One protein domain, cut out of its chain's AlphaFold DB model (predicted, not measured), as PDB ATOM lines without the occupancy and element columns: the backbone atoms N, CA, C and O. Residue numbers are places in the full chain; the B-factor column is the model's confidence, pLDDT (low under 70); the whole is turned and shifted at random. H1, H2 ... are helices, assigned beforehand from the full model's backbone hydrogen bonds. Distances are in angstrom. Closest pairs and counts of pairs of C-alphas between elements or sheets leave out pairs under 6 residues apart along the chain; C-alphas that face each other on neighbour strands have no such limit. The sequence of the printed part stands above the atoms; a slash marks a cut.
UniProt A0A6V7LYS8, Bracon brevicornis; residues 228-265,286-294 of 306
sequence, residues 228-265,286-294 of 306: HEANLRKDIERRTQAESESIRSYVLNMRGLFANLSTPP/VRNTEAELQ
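AT A GLANCE: This is residues 228 to 265 and 286 to 294 of the 306 residues of a protein of Bracon brevicornis (UniProt A0A6V7LYS8). H2, the longest helix, makes a helical hairpin with H1, and the short helix H3 sits by the beginning of H2, near Arg 248. H1 and H3 are on different sides of H2, in a flat outline of 33 by 25 by 12 A. The 47 printed residues hold three named helices, H1, H2 and H3 along the chain, and no named strand: all helix. The whole is only just loose, close to compact, with a radius of gyration of the C-alphas of 11.8 A.

HOW THE PARTS SIT: Begin with H2, residues 247 to 259. Its residues 254 to 258 alone touch H1, residues 228 to 238; the closest C-alphas are those of Ile 236 and Leu 257, 6.6 A apart. This hairpin's helices run opposite ways at a shallow tilt of 29 degrees. H3, residues 289 to 294, is close to H2 but not clearly touching, the closest C-alphas being those of Arg 248 and Leu 293, 7.4 A apart. H1 and H3 are apart. In H1, H2 and H3 every O i to N i+4 pair is within hydrogen-bond range.

IN THESE COORDINATES: Find C-alpha 247 at (3.870, 11.539, -13.184); from there H2 runs 18.2 A to C-alpha 259. H1 starts from C-alpha 228 at (14.665, 20.884, 8.362) and measures 15.0 A. H3 measures 8.3 A and ends at C-alpha 294, (-7.802, 10.192, -14.879).

THE WHOLE: The C-alphas of His 228 and Gln 294 are the two farthest apart, 34.0 A. Residues 266 to 285 are cut out, with C-alphas 265 and 286 11.9 A apart. The link from H1 to H2 is short. Residues 264 to 265 and 286 to 294 have pLDDT under 70.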
ATOM      1  N   HIS A 228      15.483  21.848   9.100       80.88
ATOM      2  CA  HIS A 228      14.665  20.884   8.362       80.88
ATOM      3  C   HIS A 228      13.713  21.589   7.399       80.88
ATOM      4  O   HIS A 228      13.712  21.282   6.218       80.88
ATOM      5  N   GLU A 229      12.986  22.602   7.866       81.44
ATOM      6  CA  GLU A 229      12.029  23.322   7.028       81.44
ATOM      7  C   GLU A 229      12.714  24.110   5.897       81.44
ATOM      8  O   GLU A 229      12.220  24.171   4.774       81.44
ATOM      9  N   ALA A 230      13.889  24.692   6.158       84.06
ATOM     10  CA  ALA A 230      14.680  25.369   5.132       84.06
ATOM     11  C   ALA A 230      15.235  24.383   4.090       84.06
ATOM     12  O   ALA A 230      15.275  24.700   2.902       84.06
ATOM     13  N   ASN A 231      15.643  23.190   4.524       85.12
ATOM     14  CA  ASN A 231      16.095  22.122   3.640       85.12
ATOM     15  C   ASN A 231      14.929  21.567   2.820       85.12
ATOM     16  O   ASN A 231      15.056  21.464   1.611       85.12
ATOM     17  N   LEU A 232      13.774  21.339   3.443       86.50
ATOM     18  CA  LEU A 232      12.560  20.871   2.785       86.50
ATOM     19  C   LEU A 232      12.093  21.852   1.702       86.50
ATOM     20  O   LEU A 232      11.774  21.435   0.595       86.50
ATOM     21  N   ARG A 233      12.133  23.167   1.971       87.19
ATOM     22  CA  ARG A 233      11.862  24.190   0.945       87.19
ATOM     23  C   ARG A 233      12.845  24.108  -0.220       87.19
ATOM     24  O   ARG A 233      12.416  24.127  -1.367       87.19
ATOM     25  N   LYS A 234      14.147  23.980   0.057       87.69
ATOM     26  CA  LYS A 234      15.164  23.817  -0.995       87.69
ATOM     27  C   LYS A 234      14.956  22.532  -1.790       87.69
ATOM     28  O   LYS A 234      15.167  22.545  -2.997       87.69
ATOM     29  N   ASP A 235      14.556  21.451  -1.131       87.56
ATOM     30  CA  ASP A 235      14.273  20.174  -1.774       87.56
ATOM     31  C   ASP A 235      13.065  20.313  -2.700       87.56
ATOM     32  O   ASP A 235      13.177  19.962  -3.867       87.56
ATOM     33  N   ILE A 236      11.969  20.926  -2.238       89.31
ATOM     34  CA  ILE A 236      10.788  21.247  -3.059       89.31
ATOM     35  C   ILE A 236      11.174  22.095  -4.275       89.31
ATOM     36  O   ILE A 236      10.786  21.769  -5.394       89.31
ATOM     37  N   GLU A 237      11.954  23.161  -4.079       88.62
ATOM     38  CA  GLU A 237      12.375  24.051  -5.169       88.62
ATOM     39  C   GLU A 237      13.279  23.354  -6.192       88.62
ATOM     40  O   GLU A 237      13.220  23.659  -7.381       88.62
ATOM     41  N   ARG A 238      14.120  22.414  -5.745       89.19
ATOM     42  CA  ARG A 238      15.048  21.665  -6.606       89.19
ATOM     43  C   ARG A 238      14.423  20.418  -7.225       89.19
ATOM     44  O   ARG A 238      15.051  19.800  -8.084       89.19
ATOM     45  N   ARG A 239      13.236  20.002  -6.775       90.56
ATOM     46  CA  ARG A 239      12.653  18.714  -7.152       90.56
ATOM     47  C   ARG A 239      12.049  18.765  -8.553       90.56
ATOM     48  O   ARG A 239      10.931  19.227  -8.762       90.56
ATOM     49  N   THR A 240      12.765  18.182  -9.504       91.50
ATOM     50  CA  THR A 240      12.297  17.917 -10.872       91.50
ATOM     51  C   THR A 240      11.898  16.453 -11.026       91.50
ATOM     52  O   THR A 240      12.455  15.599 -10.336       91.50
ATOM     53  N   GLN A 241      10.919  16.148 -11.883       92.06
ATOM     54  CA  GLN A 241      10.535  14.765 -12.193       92.06
ATOM     55  C   GLN A 241      11.726  14.031 -12.827       92.06
ATOM     56  O   GLN A 241      12.346  14.553 -13.752       92.06
ATOM     57  N   ALA A 242      12.056  12.837 -12.326       90.69
ATOM     58  CA  ALA A 242      13.118  12.025 -12.921       90.69
ATOM     59  C   ALA A 242      12.636  11.347 -14.216       90.69
ATOM     60  O   ALA A 242      11.452  11.053 -14.353       90.69
ATOM     61  N   GLU A 243      13.553  11.039 -15.135       89.81
ATOM     62  CA  GLU A 243      13.224  10.452 -16.448       89.81
ATOM     63  C   GLU A 243      12.452   9.124 -16.339       89.81
ATOM     64  O   GLU A 243      11.518   8.876 -17.094       89.81
ATOM     65  N   SER A 244      12.782   8.300 -15.341       93.19
ATOM     66  CA  SER A 244      12.106   7.025 -15.069       93.19
ATOM     67  C   SER A 244      10.933   7.133 -14.084       93.19
ATOM     68  O   SER A 244      10.330   6.119 -13.730       93.19
ATOM     69  N   GLU A 245      10.635   8.322 -13.557       90.81
ATOM     70  CA  GLU A 245       9.588   8.513 -12.554       90.81
ATOM     71  C   GLU A 245       8.238   8.766 -13.226       90.81
ATOM     72  O   GLU A 245       8.082   9.688 -14.024       90.81
ATOM     73  N   SER A 246       7.219   7.982 -12.864       92.75
ATOM     74  CA  SER A 246       5.858   8.247 -13.339       92.75
ATOM     75  C   SER A 246       5.329   9.580 -12.799       92.75
ATOM     76  O   SER A 246       5.580   9.937 -11.647       92.75
ATOM     77  N   ILE A 247       4.505  10.272 -13.591       88.31
ATOM     78  CA  ILE A 247       3.870  11.539 -13.184       88.31
ATOM     79  C   ILE A 247       3.114  11.362 -11.860       88.31
ATOM     80  O   ILE A 247       3.238  12.176 -10.952       88.31
ATOM     81  N   ARG A 248       2.382  10.250 -11.703       88.81
ATOM     82  CA  ARG A 248       1.666   9.934 -10.460       88.81
ATOM     83  C   ARG A 248       2.610   9.878  -9.256       88.81
ATOM     84  O   ARG A 248       2.297  10.466  -8.226       88.81
ATOM     85  N   SER A 249       3.738   9.178  -9.386       85.62
ATOM     86  CA  SER A 249       4.745   9.079  -8.324       85.62
ATOM     87  C   SER A 249       5.322  10.450  -7.989       85.62
ATOM     88  O   SER A 249       5.362  10.822  -6.820       85.62
ATOM     89  N   TYR A 250       5.684  11.233  -9.006       90.12
ATOM     90  CA  TYR A 250       6.206  12.582  -8.818       90.12
ATOM     91  C   TYR A 250       5.223  13.476  -8.056       90.12
ATOM     92  O   TYR A 250       5.596  14.085  -7.056       90.12
ATOM     93  N   VAL A 251       3.951  13.505  -8.464       88.50
ATOM     94  CA  VAL A 251       2.917  14.327  -7.817       88.50
ATOM     95  C   VAL A 251       2.673  13.895  -6.373       88.50
ATOM     96  O   VAL A 251       2.556  14.748  -5.495       88.50
ATOM     97  N   LEU A 252       2.618  12.587  -6.099       84.50
ATOM     98  CA  LEU A 252       2.470  12.079  -4.731       84.50
ATOM     99  C   LEU A 252       3.676  12.446  -3.859       84.50
ATOM    100  O   LEU A 252       3.494  12.914  -2.736       84.50
ATOM    101  N   ASN A 253       4.890  12.321  -4.395       86.75
ATOM    102  CA  ASN A 253       6.116  12.714  -3.706       86.75
ATOM    103  C   ASN A 253       6.138  14.221  -3.414       86.75
ATOM    104  O   ASN A 253       6.411  14.627  -2.287       86.75
ATOM    105  N   MET A 254       5.782  15.055  -4.397       89.81
ATOM    106  CA  MET A 254       5.676  16.505  -4.214       89.81
ATOM    107  C   MET A 254       4.639  16.866  -3.148       89.81
ATOM    108  O   MET A 254       4.910  17.707  -2.295       89.81
ATOM    109  N   ARG A 255       3.476  16.203  -3.137       85.56
ATOM    110  CA  ARG A 255       2.455  16.395  -2.095       85.56
ATOM    111  C   ARG A 255       2.968  16.051  -0.705       85.56
ATOM    112  O   ARG A 255       2.724  16.825   0.215       85.56
ATOM    113  N   GLY A 256       3.696  14.944  -0.564       83.00
ATOM    114  CA  GLY A 256       4.330  14.575   0.702       83.00
ATOM    115  C   GLY A 256       5.303  15.649   1.191       83.00
ATOM    116  O   GLY A 256       5.253  16.045   2.353       83.00
ATOM    117  N   LEU A 257       6.126  16.200   0.292       84.12
ATOM    118  CA  LEU A 257       7.036  17.296   0.637       84.12
ATOM    119  C   LEU A 257       6.279  18.555   1.094       84.12
ATOM    120  O   LEU A 257       6.656  19.157   2.096       84.12
ATOM    121  N   PHE A 258       5.201  18.939   0.402       83.75
ATOM    122  CA  PHE A 258       4.388  20.095   0.793       83.75
ATOM    123  C   PHE A 258       3.641  19.883   2.117       83.75
ATOM    124  O   PHE A 258       3.548  20.823   2.900       83.75
ATOM    125  N   ALA A 259       3.146  18.673   2.384       80.06
ATOM    126  CA  ALA A 259       2.451  18.344   3.630       80.06
ATOM    127  C   ALA A 259       3.362  18.451   4.865       80.06
ATOM    128  O   ALA A 259       2.890  18.761   5.955       80.06
ATOM    129  N   ASN A 260       4.671  18.252   4.689       77.62
ATOM    130  CA  ASN A 260       5.656  18.365   5.765       77.62
ATOM    131  C   ASN A 260       6.078  19.814   6.071       77.62
ATOM    132  O   ASN A 260       6.787  20.056   7.053       77.62
ATOM    133  N   LEU A 261       5.668  20.799   5.263       80.38
ATOM    134  CA  LEU A 261       5.933  22.202   5.568       80.38
ATOM    135  C   LEU A 261       5.072  22.658   6.751       80.38
ATOM    136  O   LEU A 261       3.856  22.495   6.758       80.38
ATOM    137  N   SER A 262       5.705  23.286   7.746       72.50
ATOM    138  CA  SER A 262       4.972  23.867   8.879       72.50
ATOM    139  C   SER A 262       4.256  25.164   8.501       72.50
ATOM    140  O   SER A 262       3.228  25.481   9.095       72.50
ATOM    141  N   THR A 263       4.765  25.903   7.510       71.81
ATOM    142  CA  THR A 263       4.054  27.030   6.903       71.81
ATOM    143  C   THR A 263       3.721  26.746   5.441       71.81
ATOM    144  O   THR A 263       4.596  26.301   4.691       71.81
ATOM    145  N   PRO A 264       2.475  27.006   5.001       66.19
ATOM    146  CA  PRO A 264       2.124  26.844   3.600       66.19
ATOM    147  C   PRO A 264       3.011  27.755   2.738       66.19
ATOM    148  O   PRO A 264       3.309  28.884   3.144       66.19
ATOM    149  N   PRO A 265       3.457  27.287   1.560       66.50
ATOM    150  CA  PRO A 265       4.262  28.104   0.669       66.50
ATOM    151  C   PRO A 265       3.440  29.316   0.228       66.50
ATOM    152  O   PRO A 265       2.314  29.174  -0.251       66.50
ATOM    153  N   VAL A 286      -3.243  22.604  -6.676       47.56
ATOM    154  CA  VAL A 286      -4.268  22.622  -5.615       47.56
ATOM    155  C   VAL A 286      -5.701  22.486  -6.153       47.56
ATOM    156  O   VAL A 286      -6.591  22.158  -5.376       47.56
ATOM    157  N   ARG A 287      -5.967  22.659  -7.462       44.78
ATOM    158  CA  ARG A 287      -7.360  22.660  -7.969       44.78
ATOM    159  C   ARG A 287      -7.771  21.579  -8.985       44.78
ATOM    160  O   ARG A 287      -8.962  21.300  -9.032       44.78
ATOM    161  N   ASN A 288      -6.870  20.903  -9.717       47.94
ATOM    162  CA  ASN A 288      -7.292  20.143 -10.924       47.94
ATOM    163  C   ASN A 288      -6.954  18.635 -11.010       47.94
ATOM    164  O   ASN A 288      -7.198  18.000 -12.033       47.94
ATOM    165  N   THR A 289      -6.433  17.994  -9.966       55.16
ATOM    166  CA  THR A 289      -5.699  16.730 -10.196       55.16
ATOM    167  C   THR A 289      -6.513  15.444 -10.368       55.16
ATOM    168  O   THR A 289      -5.974  14.503 -10.933       55.16
ATOM    169  N   GLU A 290      -7.760  15.322  -9.904       53.16
ATOM    170  CA  GLU A 290      -8.452  14.023 -10.043       53.16
ATOM    171  C   GLU A 290      -8.900  13.777 -11.493       53.16
ATOM    172  O   GLU A 290      -8.692  12.691 -12.038       53.16
ATOM    173  N   ALA A 291      -9.395  14.824 -12.161       56.50
ATOM    174  CA  ALA A 291      -9.745  14.783 -13.575       56.50
ATOM    175  C   ALA A 291      -8.502  14.648 -14.476       56.50
ATOM    176  O   ALA A 291      -8.509  13.829 -15.393       56.50
ATOM    177  N   GLU A 292      -7.411  15.370 -14.193       56.81
ATOM    178  CA  GLU A 292      -6.172  15.268 -14.982       56.81
ATOM    179  C   GLU A 292      -5.432  13.943 -14.770       56.81
ATOM    180  O   GLU A 292      -4.939  13.365 -15.735       56.81
ATOM    181  N   LEU A 293      -5.396  13.385 -13.553       54.00
ATOM    182  CA  LEU A 293      -4.803  12.059 -13.321       54.00
ATOM    183  C   LEU A 293      -5.621  10.947 -14.005       54.00
ATOM    184  O   LEU A 293      -5.045   9.982 -14.518       54.00
ATOM    185  N   GLN A 294      -6.951  11.087 -14.082       57.84
ATOM    186  CA  GLN A 294      -7.802  10.192 -14.879       57.84
ATOM    187  C   GLN A 294      -7.613  10.386 -16.393       57.84
ATOM    188  O   GLN A 294      -7.655   9.411 -17.139       57.84
TER     189      GLN A 294